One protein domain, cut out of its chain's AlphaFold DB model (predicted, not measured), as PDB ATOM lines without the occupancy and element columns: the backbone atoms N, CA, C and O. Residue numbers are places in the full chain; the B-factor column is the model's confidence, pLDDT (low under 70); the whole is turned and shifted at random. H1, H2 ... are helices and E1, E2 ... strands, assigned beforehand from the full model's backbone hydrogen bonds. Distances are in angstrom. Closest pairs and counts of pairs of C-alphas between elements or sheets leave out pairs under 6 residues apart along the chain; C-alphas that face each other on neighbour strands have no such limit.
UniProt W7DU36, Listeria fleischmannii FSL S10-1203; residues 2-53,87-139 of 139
ATOM      1  N   VAL A   2     157.606 164.872 118.602       96.56
ATOM      2  CA  VAL A   2     158.543 165.766 119.324       96.56
ATOM      3  C   VAL A   2     159.833 165.038 119.706       96.56
ATOM      4  O   VAL A   2     160.910 165.499 119.361       96.56
ATOM      5  N   ASP A   3     159.710 163.861 120.316       95.75
ATOM      6  CA  ASP A   3     160.839 163.003 120.691       95.75
ATOM      7  C   ASP A   3     161.797 162.707 119.526       95.75
ATOM      8  O   ASP A   3     162.978 163.038 119.562       95.75
ATOM      9  N   SER A   4     161.257 162.178 118.427       94.94
ATOM     10  CA  SER A   4     162.028 161.861 117.224       94.94
ATOM     11  C   SER A   4     162.675 163.100 116.608       94.94
ATOM     12  O   SER A   4     163.788 163.016 116.104       94.94
ATOM     13  N   VAL A   5     162.008 164.259 116.661       96.12
ATOM     14  CA  VAL A   5     162.596 165.526 116.213       96.12
ATOM     15  C   VAL A   5     163.756 165.938 117.108       96.12
ATOM     16  O   VAL A   5     164.799 166.291 116.575       96.12
ATOM     17  N   ARG A   6     163.625 165.850 118.435       95.50
ATOM     18  CA  ARG A   6     164.731 166.131 119.365       95.50
ATOM     19  C   ARG A   6     165.932 165.228 119.093       95.50
ATOM     20  O   ARG A   6     167.054 165.720 119.026       95.50
ATOM     21  N   PHE A   7     165.678 163.936 118.886       95.06
ATOM     22  CA  PHE A   7     166.710 162.957 118.561       95.06
ATOM     23  C   PHE A   7     167.415 163.270 117.230       95.06
ATOM     24  O   PHE A   7     168.638 163.253 117.169       95.06
ATOM     25  N   LEU A   8     166.663 163.585 116.169       95.62
ATOM     26  CA  LEU A   8     167.222 163.850 114.835       95.62
ATOM     27  C   LEU A   8     167.845 165.241 114.686       95.62
ATOM     28  O   LEU A   8     168.754 165.418 113.876       95.62
ATOM     29  N   LEU A   9     167.347 166.230 115.431       95.62
ATOM     30  CA  LEU A   9     167.919 167.571 115.460       95.62
ATOM     31  C   LEU A   9     169.354 167.500 115.998       95.62
ATOM     32  O   LEU A   9     170.230 168.167 115.455       95.62
ATOM     33  N   ASP A  10     169.611 166.640 116.990       93.38
ATOM     34  CA  ASP A  10     170.948 166.395 117.547       93.38
ATOM     35  C   ASP A  10     171.660 167.709 117.930       93.38
ATOM     36  O   ASP A  10     172.821 167.958 117.608       93.38
ATOM     37  N   GLU A  11     170.892 168.627 118.521       94.75
ATOM     38  CA  GLU A  11     171.358 169.836 119.195       94.75
ATOM     39  C   GLU A  11     170.273 170.341 120.154       94.75
ATOM     40  O   GLU A  11     169.111 169.921 120.113       94.75
ATOM     41  N   LYS A  12     170.657 171.247 121.053       95.00
ATOM     42  CA  LYS A  12     169.725 171.839 122.009       95.00
ATOM     43  C   LYS A  12     168.722 172.738 121.280       95.00
ATOM     44  O   LYS A  12     169.113 173.649 120.557       95.00
ATOM     45  N   ILE A  13     167.434 172.535 121.557       96.94
ATOM     46  CA  ILE A  13     166.371 173.451 121.129       96.94
ATOM     47  C   ILE A  13     166.545 174.779 121.876       96.94
ATOM     48  O   ILE A  13     166.549 174.810 123.108       96.94
ATOM     49  N   GLN A  14     166.699 175.870 121.129       97.38
ATOM     50  CA  GLN A  14     166.790 177.230 121.661       97.38
ATOM     51  C   GLN A  14     165.407 177.872 121.787       97.38
ATOM     52  O   GLN A  14     165.127 178.561 122.766       97.38
ATOM     53  N   SER A  15     164.542 177.638 120.802       97.44
ATOM     54  CA  SER A  15     163.170 178.139 120.779       97.44
ATOM     55  C   SER A  15     162.298 177.305 119.844       97.44
ATOM     56  O   SER A  15     162.795 176.532 119.020       97.44
ATOM     57  N   PHE A  16     160.981 177.455 119.978       98.00
ATOM     58  CA  PHE A  16     160.033 176.900 119.024       98.00
ATOM     59  C   PHE A  16     158.725 177.691 118.969       98.00
ATOM     60  O   PHE A  16     158.240 178.225 119.981       98.00
ATOM     61  N   ASP A  17     158.140 177.696 117.776       97.75
ATOM     62  CA  ASP A  17     156.847 178.293 117.458       97.75
ATOM     63  C   ASP A  17     155.820 177.209 117.149       97.75
ATOM     64  O   ASP A  17     156.140 176.160 116.585       97.75
ATOM     65  N   VAL A  18     154.569 177.463 117.537       98.12
ATOM     66  CA  VAL A  18     153.481 176.485 117.457       98.12
ATOM     67  C   VAL A  18     152.270 177.086 116.755       98.12
ATOM     68  O   VAL A  18     151.765 178.159 117.114       98.12
ATOM     69  N   HIS A  19     151.766 176.345 115.775       97.44
ATOM     70  CA  HIS A  19     150.570 176.677 115.017       97.44
ATOM     71  C   HIS A  19     149.636 175.476 115.002       97.44
ATOM     72  O   HIS A  19     150.004 174.413 114.511       97.44
ATOM     73  N   GLY A  20     148.428 175.643 115.535       96.50
ATOM     74  CA  GLY A  20     147.400 174.611 115.536       96.50
ATOM     75  C   GLY A  20     146.144 175.060 114.806       96.50
ATOM     76  O   GLY A  20     145.861 176.255 114.724       96.50
ATOM     77  N   THR A  21     145.394 174.093 114.293       96.19
ATOM     78  CA  THR A  21     144.014 174.281 113.836       96.19
ATOM     79  C   THR A  21     143.100 173.354 114.624       96.19
ATOM     80  O   THR A  21     143.530 172.284 115.063       96.19
ATOM     81  N   PHE A  22     141.851 173.765 114.816       95.75
ATOM     82  CA  PHE A  22     140.881 173.055 115.641       95.75
ATOM     83  C   PHE A  22     139.584 172.817 114.869       95.75
ATOM     84  O   PHE A  22     139.152 173.670 114.091       95.75
ATOM     85  N   GLU A  23     138.955 171.672 115.118       95.50
ATOM     86  CA  GLU A  23     137.571 171.382 114.745       95.50
ATOM     87  C   GLU A  23     136.742 171.309 116.033       95.50
ATOM     88  O   GLU A  23     136.783 170.321 116.769       95.50
ATOM     89  N   GLY A  24     136.036 172.399 116.349       92.81
ATOM     90  CA  GLY A  24     135.449 172.582 117.679       92.81
ATOM     91  C   GLY A  24     136.546 172.642 118.744       92.81
ATOM     92  O   GLY A  24     137.501 173.400 118.599       92.81
ATOM     93  N   ASP A  25     136.430 171.809 119.777       93.12
ATOM     94  CA  ASP A  25     137.386 171.747 120.894       93.12
ATOM     95  C   ASP A  25     138.540 170.752 120.657       93.12
ATOM     96  O   ASP A  25     139.376 170.527 121.534       93.12
ATOM     97  N   LEU A  26     138.592 170.113 119.482       94.38
ATOM     98  CA  LEU A  26     139.586 169.090 119.161       94.38
ATOM     99  C   LEU A  26     140.674 169.646 118.245       94.38
ATOM    100  O   LEU A  26     140.394 170.238 117.204       94.38
ATOM    101  N   LEU A  27     141.934 169.401 118.607       94.81
ATOM    102  CA  LEU A  27     143.091 169.757 117.786       94.81
ATOM    103  C   LEU A  27     143.099 168.921 116.495       94.81
ATOM    104  O   LEU A  27     143.359 167.716 116.528       94.81
ATOM    105  N   ALA A  28     142.843 169.572 115.362       96.75
ATOM    106  CA  ALA A  28     142.786 168.947 114.043       96.75
ATOM    107  C   ALA A  28     144.187 168.788 113.435       96.75
ATOM    108  O   ALA A  28     144.551 167.708 112.959       96.75
ATOM    109  N   SER A  29     145.014 169.834 113.507       97.00
ATOM    110  CA  SER A  29     146.413 169.784 113.077       97.00
ATOM    111  C   SER A  29     147.315 170.632 113.962       97.00
ATOM    112  O   SER A  29     146.874 171.627 114.530       97.00
ATOM    113  N   VAL A  30     148.597 170.285 114.020       97.56
ATOM    114  CA  VAL A  30     149.638 171.078 114.674       97.56
ATOM    115  C   VAL A  30     150.923 171.049 113.856       97.56
ATOM    116  O   VAL A  30     151.363 169.995 113.398       97.56
ATOM    117  N   THR A  31     151.524 172.222 113.709       98.19
ATOM    118  CA  THR A  31     152.867 172.427 113.184       98.19
ATOM    119  C   THR A  31     153.707 173.071 114.275       98.19
ATOM    120  O   THR A  31     153.318 174.102 114.831       98.19
ATOM    121  N   VAL A  32     154.855 172.473 114.572       98.38
ATOM    122  CA  VAL A  32     155.852 173.020 115.496       98.38
ATOM    123  C   VAL A  32     157.153 173.224 114.742       98.38
ATOM    124  O   VAL A  32     157.676 172.276 114.151       98.38
ATOM    125  N   GLN A  33     157.672 174.447 114.762       98.25
ATOM    126  CA  GLN A  33     158.967 174.778 114.180       98.25
ATOM    127  C   GLN A  33     159.979 174.959 115.306       98.25
ATOM    128  O   GLN A  33     159.851 175.875 116.111       98.25
ATOM    129  N   PHE A  34     160.960 174.065 115.368       98.31
ATOM    130  CA  PHE A  34     162.046 174.085 116.336       98.31
ATOM    131  C   PHE A  34     163.274 174.757 115.732       98.31
ATOM    132  O   PHE A  34     163.671 174.439 114.606       98.31
ATOM    133  N   THR A  35     163.900 175.619 116.522       98.31
ATOM    134  CA  THR A  35     165.157 176.287 116.196       98.31
ATOM    135  C   THR A  35     166.206 175.842 117.202       98.31
ATOM    136  O   THR A  35     166.006 175.990 118.412       98.31
ATOM    137  N   GLY A  36     167.306 175.273 116.720       97.38
ATOM    138  CA  GLY A  36     168.514 175.093 117.517       97.38
ATOM    139  C   GLY A  36     169.591 176.102 117.112       97.38
ATOM    140  O   GLY A  36     169.290 177.148 116.540       97.38
ATOM    141  N   GLU A  37     170.846 175.827 117.459       97.19
ATOM    142  CA  GLU A  37     171.963 176.737 117.181       97.19
ATOM    143  C   GLU A  37     172.301 176.822 115.691       97.19
ATOM    144  O   GLU A  37     172.594 177.904 115.181       97.19
ATOM    145  N   THR A  38     172.263 175.687 114.991       96.94
ATOM    146  CA  THR A  38     172.691 175.602 113.586       96.94
ATOM    147  C   THR A  38     171.683 174.903 112.685       96.94
ATOM    148  O   THR A  38     171.815 174.946 111.459       96.94
ATOM    149  N   LYS A  39     170.669 174.264 113.272       97.56
ATOM    150  CA  LYS A  39     169.681 173.445 112.582       97.56
ATOM    151  C   LYS A  39     168.274 173.918 112.927       97.56
ATOM    152  O   LYS A  39     168.001 174.551 113.948       97.56
ATOM    153  N   VAL A  40     167.352 173.560 112.047       97.50
ATOM    154  CA  VAL A  40     165.919 173.747 112.250       97.50
ATOM    155  C   VAL A  40     165.214 172.430 111.993       97.50
ATOM    156  O   VAL A  40     165.649 171.633 111.160       97.50
ATOM    157  N   ALA A  41     164.105 172.211 112.683       98.06
ATOM    158  CA  ALA A  41     163.249 171.063 112.439       98.06
ATOM    159  C   ALA A  41     161.788 171.487 112.438       98.06
ATOM    160  O   ALA A  41     161.382 172.383 113.172       98.06
ATOM    161  N   THR A  42     160.984 170.829 111.609       98.12
ATOM    162  CA  THR A  42     159.537 171.049 111.577       98.12
ATOM    163  C   THR A  42     158.831 169.736 111.870       98.12
ATOM    164  O   THR A  42     159.030 168.745 111.171       98.12
ATOM    165  N   ALA A  43     158.003 169.736 112.908       98.00
ATOM    166  CA  ALA A  43     157.093 168.653 113.247       98.00
ATOM    167  C   ALA A  43     155.694 169.015 112.746       98.00
ATOM    168  O   ALA A  43     155.182 170.074 113.103       98.00
ATOM    169  N   ILE A  44     155.068 168.152 111.947       97.44
ATOM    170  CA  ILE A  44     153.717 168.368 111.418       97.44
ATOM    171  C   ILE A  44     152.862 167.143 111.705       97.44
ATOM    172  O   ILE A  44     153.163 166.051 111.230       97.44
ATOM    173  N   MET A  45     151.757 167.335 112.418       97.25
ATOM    174  CA  MET A  45     150.720 166.324 112.594       97.25
ATOM    175  C   MET A  45     149.390 166.877 112.095       97.25
ATOM    176  O   MET A  45     148.950 167.934 112.537       97.25
ATOM    177  N   ASN A  46     148.722 166.139 111.214       96.88
ATOM    178  CA  ASN A  46     147.365 166.437 110.776       96.88
ATOM    179  C   ASN A  46     146.507 165.182 110.970       96.88
ATOM    180  O   ASN A  46     146.810 164.140 110.400       96.88
ATOM    181  N   ARG A  47     145.480 165.265 111.820       95.12
ATOM    182  CA  ARG A  47     144.593 164.136 112.155       95.12
ATOM    183  C   ARG A  47     143.421 163.995 111.192       95.12
ATOM    184  O   ARG A  47     142.821 162.929 111.130       95.12
ATOM    185  N   VAL A  48     143.111 165.063 110.465       95.38
ATOM    186  CA  VAL A  48     142.023 165.128 109.482       95.38
ATOM    187  C   VAL A  48     142.556 165.062 108.050       95.38
ATOM    188  O   VAL A  48     141.827 165.318 107.091       95.38
ATOM    189  N   SER A  49     143.834 164.702 107.869       92.38
ATOM    190  CA  SER A  49     144.363 164.399 106.545       92.38
ATOM    191  C   SER A  49     143.639 163.182 105.976       92.38
ATOM    192  O   SER A  49     143.502 162.156 106.636       92.38
ATOM    193  N   GLY A  50     143.221 163.253 104.709       95.00
ATOM    194  CA  GLY A  50     142.574 162.136 104.002       95.00
ATOM    195  C   GLY A  50     143.484 160.922 103.744       95.00
ATOM    196  O   GLY A  50     143.113 160.024 102.997       95.00
ATOM    197  N   VAL A  51     144.683 160.906 104.328       94.75
ATOM    198  CA  VAL A  51     145.684 159.844 104.237       94.75
ATOM    199  C   VAL A  51     146.337 159.649 105.604       94.75
ATOM    200  O   VAL A  51     146.580 160.618 106.324       94.75
ATOM    201  N   SER A  52     146.626 158.394 105.950       92.81
ATOM    202  CA  SER A  52     147.445 158.035 107.108       92.81
ATOM    203  C   SER A  52     148.872 157.788 106.634       92.81
ATOM    204  O   SER A  52     149.151 156.749 106.036       92.81
ATOM    205  N   GLU A  53     149.765 158.732 106.906       94.31
ATOM    206  CA  GLU A  53     151.175 158.661 106.526       94.31
ATOM    207  C   GLU A  53     152.064 159.095 107.693       94.31
ATOM    208  O   GLU A  53     151.727 159.997 108.461       94.31
ATOM    209  N   PRO A  87     163.216 143.503 103.631       82.56
ATOM    210  CA  PRO A  87     162.768 142.283 102.972       82.56
ATOM    211  C   PRO A  87     161.270 142.022 103.191       82.56
ATOM    212  O   PRO A  87     160.722 142.296 104.269       82.56
ATOM    213  N   ASP A  88     160.616 141.428 102.190       77.12
ATOM    214  CA  ASP A  88     159.162 141.195 102.189       77.12
ATOM    215  C   ASP A  88     158.688 140.392 103.408       77.12
ATOM    216  O   ASP A  88     157.652 140.690 104.000       77.12
ATOM    217  N   TRP A  89     159.502 139.435 103.851       80.62
ATOM    218  CA  TRP A  89     159.185 138.501 104.936       80.62
ATOM    219  C   TRP A  89     159.531 139.015 106.336       80.62
ATOM    220  O   TRP A  89     159.307 138.318 107.326       80.62
ATOM    221  N   GLU A  90     160.102 140.215 106.456       79.94
ATOM    222  CA  GLU A  90     160.443 140.757 107.766       79.94
ATOM    223  C   GLU A  90     159.179 141.208 108.523       79.94
ATOM    224  O   GLU A  90     158.316 141.912 107.991       79.94
ATOM    225  N   ASN A  91     159.063 140.782 109.784       83.38
ATOM    226  CA  ASN A  91     157.889 141.031 110.618       83.38
ATOM    227  C   ASN A  91     157.675 142.538 110.860       83.38
ATOM    228  O   ASN A  91     158.609 143.251 111.230       83.38
ATOM    229  N   THR A  92     156.434 143.014 110.726       84.00
ATOM    230  CA  THR A  92     156.056 144.428 110.907       84.00
ATOM    231  C   THR A  92     156.498 145.017 112.248       84.00
ATOM    232  O   THR A  92     156.952 146.160 112.288       84.00
ATOM    233  N   LEU A  93     156.420 144.256 113.342       87.31
ATOM    234  CA  LEU A  93     156.857 144.724 114.661       87.31
ATOM    235  C   LEU A  93     158.366 144.977 114.693       87.31
ATOM    236  O   LEU A  93     158.822 145.938 115.309       87.31
ATOM    237  N   LYS A  94     159.141 144.152 113.985       84.69
ATOM    238  CA  LYS A  94     160.588 144.328 113.853       84.69
ATOM    239  C   LYS A  94     160.931 145.527 112.965       84.69
ATOM    240  O   LYS A  94     161.827 146.289 113.314       84.69
ATOM    241  N   LYS A  95     160.188 145.740 111.870       83.81
ATOM    242  CA  LYS A  95     160.334 146.927 110.998       83.81
ATOM    243  C   LYS A  95     160.110 148.226 111.778       83.81
ATOM    244  O   LYS A  95     160.877 149.168 111.658       83.81
ATOM    245  N   ARG A  96     159.101 148.238 112.654       88.81
ATOM    246  CA  ARG A  96     158.722 149.403 113.471       88.81
ATOM    247  C   ARG A  96     159.522 149.567 114.772       88.81
ATOM    248  O   ARG A  96     159.147 150.384 115.603       88.81
ATOM    249  N   GLY A  97     160.585 148.790 114.983       90.62
ATOM    250  CA  GLY A  97     161.458 148.944 116.153       90.62
ATOM    251  C   GLY A  97     160.953 148.306 117.454       90.62
ATOM    252  O   GLY A  97     161.649 148.379 118.465       90.62
ATOM    253  N   PHE A  98     159.784 147.649 117.464       93.38
ATOM    254  CA  PHE A  98     159.212 147.064 118.686       93.38
ATOM    255  C   PHE A  98     160.061 145.923 119.239       93.38
ATOM    256  O   PHE A  98     160.293 145.845 120.441       93.38
ATOM    257  N   ALA A  99     160.543 145.029 118.373       92.75
ATOM    258  CA  ALA A  99     161.402 143.938 118.825       92.75
ATOM    259  C   ALA A  99     162.681 144.495 119.476       92.75
ATOM    260  O   ALA A  99     163.090 144.041 120.539       92.75
ATOM    261  N   GLN A 100     163.266 145.526 118.870       92.25
ATOM    262  CA  GLN A 100     164.502 146.169 119.296       92.25
ATOM    263  C   GLN A 100     164.338 146.855 120.654       92.25
ATOM    264  O   GLN A 100     165.143 146.604 121.547       92.25
ATOM    265  N   ILE A 101     163.281 147.655 120.848       92.88
ATOM    266  CA  ILE A 101     163.044 148.324 122.137       92.88
ATOM    267  C   ILE A 101     162.748 147.315 123.257       92.88
ATOM    268  O   ILE A 101     163.243 147.476 124.371       92.88
ATOM    269  N   ILE A 102     162.020 146.229 122.960       93.31
ATOM    270  CA  ILE A 102     161.768 145.148 123.926       93.31
ATOM    271  C   ILE A 102     163.079 144.450 124.305       93.31
ATOM    272  O   ILE A 102     163.337 144.232 125.489       93.31
ATOM    273  N   HIS A 103     163.918 144.107 123.325       92.94
ATOM    274  CA  HIS A 103     165.206 143.472 123.590       92.94
ATOM    275  C   HIS A 103     166.128 144.383 124.404       92.94
ATOM    276  O   HIS A 103     166.637 143.930 125.428       92.94
ATOM    277  N   ALA A 104     166.257 145.658 124.028       92.50
ATOM    278  CA  ALA A 104     167.073 146.627 124.756       92.50
ATOM    279  C   ALA A 104     166.618 146.783 126.217       92.50
ATOM    280  O   ALA A 104     167.441 146.801 127.131       92.50
ATOM    281  N   PHE A 105     165.303 146.821 126.456       92.56
ATOM    282  CA  PHE A 105     164.752 146.839 127.811       92.56
ATOM    283  C   PHE A 105     165.108 145.570 128.600       92.56
ATOM    284  O   PHE A 105     165.614 145.653 129.720       92.56
ATOM    285  N   LEU A 106     164.875 144.384 128.029       93.81
ATOM    286  CA  LEU A 106     165.143 143.114 128.713       93.81
ATOM    287  C   LEU A 106     166.636 142.886 128.979       93.81
ATOM    288  O   LEU A 106     166.976 142.244 129.974       93.81
ATOM    289  N   GLU A 107     167.513 143.367 128.098       93.69
ATOM    290  CA  GLU A 107     168.964 143.355 128.296       93.69
ATOM    291  C   GLU A 107     169.377 144.295 129.426       93.69
ATOM    292  O   GLU A 107     170.139 143.876 130.299       93.69
ATOM    293  N   ALA A 108     168.821 145.510 129.471       92.50
ATOM    294  CA  ALA A 108     169.082 146.452 130.554       92.50
ATOM    295  C   ALA A 108     168.682 145.883 131.920       92.50
ATOM    296  O   ALA A 108     169.472 145.917 132.864       92.50
ATOM    297  N   VAL A 109     167.500 145.264 132.003       93.06
ATOM    298  CA  VAL A 109     167.024 144.600 133.226       93.06
ATOM    299  C   VAL A 109     167.925 143.426 133.616       93.06
ATOM    300  O   VAL A 109     168.295 143.305 134.781       93.06
ATOM    301  N   ARG A 110     168.290 142.555 132.664       95.50
ATOM    302  CA  ARG A 110     169.117 141.369 132.953       95.50
ATOM    303  C   ARG A 110     170.531 141.718 133.398       95.50
ATOM    304  O   ARG A 110     171.059 141.055 134.284       95.50
ATOM    305  N   ASN A 111     171.132 142.724 132.773       95.38
ATOM    306  CA  ASN A 111     172.535 143.069 132.982       95.38
ATOM    307  C   ASN A 111     172.727 144.195 134.010       95.38
ATOM    308  O   ASN A 111     173.864 144.534 134.330       95.38
ATOM    309  N   GLY A 112     171.641 144.800 134.505       92.19
ATOM    310  CA  GLY A 112     171.701 145.976 135.376       92.19
ATOM    311  C   GLY A 112     172.344 147.189 134.697       92.19
ATOM    312  O   GLY A 112     172.948 148.021 135.375       92.19
ATOM    313  N   THR A 113     172.279 147.276 133.365       89.31
ATOM    314  CA  THR A 113     172.835 148.405 132.610       89.31
ATOM    315  C   THR A 113     171.838 149.554 132.544       89.31
ATOM    316  O   THR A 113     170.642 149.374 132.768       89.31
ATOM    317  N   LYS A 114     172.336 150.750 132.210       86.00
ATOM    318  CA  LYS A 114     171.479 151.914 131.977       86.00
ATOM    319  C   LYS A 114     170.472 151.637 130.863       86.00
ATOM    320  O   LYS A 114     170.770 150.924 129.903       86.00
ATOM    321  N   GLU A 115     169.298 152.230 131.012       83.50
ATOM    322  CA  GLU A 115     168.263 152.254 129.997       83.50
ATOM    323  C   GLU A 115     168.743 152.959 128.711       83.50
ATOM    324  O   GLU A 115     169.568 153.874 128.779       83.50
ATOM    325  N   PRO A 116     168.241 152.553 127.530       79.62
ATOM    326  CA  PRO A 116     168.649 153.145 126.254       79.62
ATOM    327  C   PRO A 116     168.229 154.616 126.103       79.62
ATOM    328  O   PRO A 116     168.864 155.349 125.353       79.62
ATOM    329  N   ILE A 117     167.182 155.047 126.814       87.06
ATOM    330  CA  ILE A 117     166.700 156.432 126.874       87.06
ATOM    331  C   ILE A 117     166.619 156.807 128.346       87.06
ATOM    332  O   ILE A 117     165.888 156.153 129.087       87.06
ATOM    333  N   SER A 118     167.358 157.829 128.779       90.25
ATOM    334  CA  SER A 118     167.361 158.230 130.187       90.25
ATOM    335  C   SER A 118     166.011 158.814 130.611       90.25
ATOM    336  O   SER A 118     165.271 159.388 129.811       90.25
ATOM    337  N   LYS A 119     165.702 158.712 131.906       92.38
ATOM    338  CA  LYS A 119     164.491 159.323 132.481       92.38
ATOM    339  C   LYS A 119     164.431 160.832 132.256       92.38
ATOM    340  O   LYS A 119     163.358 161.343 131.965       92.38
ATOM    341  N   ASP A 120     165.569 161.513 132.361       94.19
ATOM    342  CA  ASP A 120     165.657 162.960 132.156       94.19
ATOM    343  C   ASP A 120     165.380 163.331 130.694       94.19
ATOM    344  O   ASP A 120     164.666 164.294 130.427       94.19
ATOM    345  N   ASP A 121     165.883 162.540 129.740       93.12
ATOM    346  CA  ASP A 121     165.614 162.765 128.318       93.12
ATOM    347  C   ASP A 121     164.132 162.544 127.982       93.12
ATOM    348  O   ASP A 121     163.512 163.372 127.310       93.12
ATOM    349  N   ALA A 122     163.539 161.476 128.523       93.94
ATOM    350  CA  ALA A 122     162.113 161.210 128.377       93.94
ATOM    351  C   ALA A 122     161.257 162.317 129.017       93.94
ATOM    352  O   ALA A 122     160.272 162.751 128.414       93.94
ATOM    353  N   LEU A 123     161.624 162.794 130.211       96.81
ATOM    354  CA  LEU A 123     160.936 163.894 130.891       96.81
ATOM    355  C   LEU A 123     160.989 165.174 130.056       96.81
ATOM    356  O   LEU A 123     159.945 165.780 129.822       96.81
ATOM    357  N   PHE A 124     162.156 165.525 129.517       95.81
ATOM    358  CA  PHE A 124     162.315 166.741 128.723       95.81
ATOM    359  C   PHE A 124     161.460 166.725 127.439       95.81
ATOM    360  O   PHE A 124     160.903 167.751 127.046       95.81
ATOM    361  N   THR A 125     161.243 165.555 126.816       97.06
ATOM    362  CA  THR A 125     160.258 165.417 125.718       97.06
ATOM    363  C   THR A 125     158.851 165.801 126.189       97.06
ATOM    364  O   THR A 125     158.129 166.480 125.456       97.06
ATOM    365  N   HIS A 126     158.442 165.369 127.384       97.50
ATOM    366  CA  HIS A 126     157.099 165.632 127.907       97.50
ATOM    367  C   HIS A 126     156.919 167.092 128.325       97.50
ATOM    368  O   HIS A 126     155.858 167.652 128.069       97.50
ATOM    369  N   GLU A 127     157.949 167.722 128.888       97.75
ATOM    370  CA  GLU A 127     157.943 169.154 129.208       97.75
ATOM    371  C   GLU A 127     157.730 170.004 127.947       97.75
ATOM    372  O   GLU A 127     156.849 170.860 127.920       97.75
ATOM    373  N   ILE A 128     158.426 169.689 126.849       97.69
ATOM    374  CA  ILE A 128     158.208 170.370 125.564       97.69
ATOM    375  C   ILE A 128     156.784 170.129 125.041       97.69
ATOM    376  O   ILE A 128     156.159 171.045 124.507       97.69
ATOM    377  N   CYS A 129     156.245 168.912 125.180       97.31
ATOM    378  CA  CYS A 129     154.856 168.636 124.793       97.31
ATOM    379  C   CYS A 129     153.861 169.490 125.589       97.31
ATOM    380  O   CYS A 129     152.915 170.016 125.006       97.31
ATOM    381  N   GLU A 130     154.084 169.652 126.892       97.56
ATOM    382  CA  GLU A 130     153.258 170.489 127.760       97.56
ATOM    383  C   GLU A 130     153.343 171.969 127.351       97.56
ATOM    384  O   GLU A 130     152.317 172.624 127.166       97.56
ATOM    385  N   GLU A 131     154.544 172.490 127.091       97.50
ATOM    386  CA  GLU A 131     154.720 173.862 126.596       97.50
ATOM    387  C   GLU A 131     154.035 174.097 125.236       97.50
ATOM    388  O   GLU A 131     153.458 175.164 124.997       97.50
ATOM    389  N   ILE A 132     154.061 173.106 124.335       97.31
ATOM    390  CA  ILE A 132     153.337 173.158 123.055       97.31
ATOM    391  C   ILE A 132     151.833 173.318 123.301       97.31
ATOM    392  O   ILE A 132     151.202 174.162 122.659       97.31
ATOM    393  N   LEU A 133     151.260 172.538 124.223       95.25
ATOM    394  CA  LEU A 133     149.840 172.630 124.568       95.25
ATOM    395  C   LEU A 133     149.500 174.003 125.151       95.25
ATOM    396  O   LEU A 133     148.549 174.636 124.692       95.25
ATOM    397  N   GLN A 134     150.319 174.512 126.071       95.81
ATOM    398  CA  GLN A 134     150.125 175.835 126.667       95.81
ATOM    399  C   GLN A 134     150.126 176.952 125.612       95.81
ATOM    400  O   GLN A 134     149.243 177.813 125.625       95.81
ATOM    401  N   LYS A 135     151.061 176.911 124.652       95.75
ATOM    402  CA  LYS A 135     151.123 177.871 123.532       95.75
ATOM    403  C   LYS A 135     149.916 177.788 122.591       95.75
ATOM    404  O   LYS A 135     149.583 178.786 121.954       95.75
ATOM    405  N   LEU A 136     149.278 176.622 122.479       94.31
ATOM    406  CA  LEU A 136     148.062 176.437 121.682       94.31
ATOM    407  C   LEU A 136     146.814 176.969 122.389       94.31
ATOM    408  O   LEU A 136     145.937 177.502 121.718       94.31
ATOM    409  N   THR A 137     146.733 176.834 123.714       85.75
ATOM    410  CA  THR A 137     145.550 177.217 124.507       85.75
ATOM    411  C   THR A 137     145.546 178.672 124.975       85.75
ATOM    412  O   THR A 137     144.517 179.157 125.430       85.75
ATOM    413  N   GLN A 138     146.688 179.365 124.922       69.12
ATOM    414  CA  GLN A 138     146.814 180.778 125.319       69.12
ATOM    415  C   GLN A 138     146.562 181.772 124.165       69.12
ATOM    416  O   GLN A 138     146.754 182.975 124.349       69.12
ATOM    417  N   LYS A 139     146.162 181.285 122.986       52.62
ATOM    418  CA  LYS A 139     145.698 182.102 121.853       52.62
ATOM    419  C   LYS A 139     144.181 182.224 121.867       52.62
ATOM    420  O   LYS A 139     143.709 183.325 121.513       52.62
TER     421      LYS A 139
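Overview. This is residues 2 to 53 and 87 to 139 of the 139 residues of a protein of Listeria fleischmannii FSL S10-1203 (UniProt W7DU36). An antiparallel sheet of three strands, E1, E2, E3, has two helices, H1 and H4, over one face, making two layers, and its other face bare. H2 and H3 reach away from this body as an arm beyond the first residue of H4. The printed part has 105 residues in the order H1 E1 E2 E3 H2 H3 H4, its class mixed, helices and strands; the sheet is a meander, each strand the antiparallel neighbour of the one before. The whole is loose, with a radius of gyration of the C-alphas of 17.2 A and spans of 48 by 34 by 28 A.

Arrangement. Begin at H1, residues 2 to 9, which lies over E3, residues 40 to 46, at a height over the sheet of 8.9 A; their closest C-alphas, Leu 9 and Ala 41, are 6.6 A apart. E1, residues 15 to 23, and E2, residues 26 to 35, form a hairpin, with N 19 and O 31 at 2.9 A, within hydrogen-bond range. E2 and E3 form another, with N 32 and O 43 at 2.8 A. Next, H2, residues 92 to 95, and H3, residues 98 to 111, are not on the sheet; they are close but not clearly touching, closest at C-alphas 93 and 99, 6.2 A. H4, residues 119 to 137, is on the same face as H1, over E1 and E2; its closest C-alphas with E1 are Leu 136 and Gly 20, 6.4 A. With residues 122 to 129 alone it touches H1, at a steep tilt of 67 degrees, opposite ways; C-alphas 3 and 125 are closest, 5.6 A. H3 and H4 are apart. In H1, H3 and H4 every O i to N i+4 pair is within hydrogen-bond range; H2 is too short for one.

Along the chain. Find C-alpha 2, where H1 begins, at (158.543, 165.766, 119.324). E1 runs 27.2 A, E2 26.7 A, bending by 56 degrees at residue 29, and E3 20.0 A. H3 runs 19.9 A; H4 runs 27.2 A to C-alpha 137 at (145.550, 177.217, 124.507).

Size, cuts and confidence. The C-alphas of Gly 24 and Asn 111 are the two farthest apart, 49.8 A. Residues 54 to 86 are not printed, and C-alphas 53 and 87 stand 20.4 A apart across this cut. Of the links printed whole, none is long. Residues 138 to 139 have pLDDT under 70.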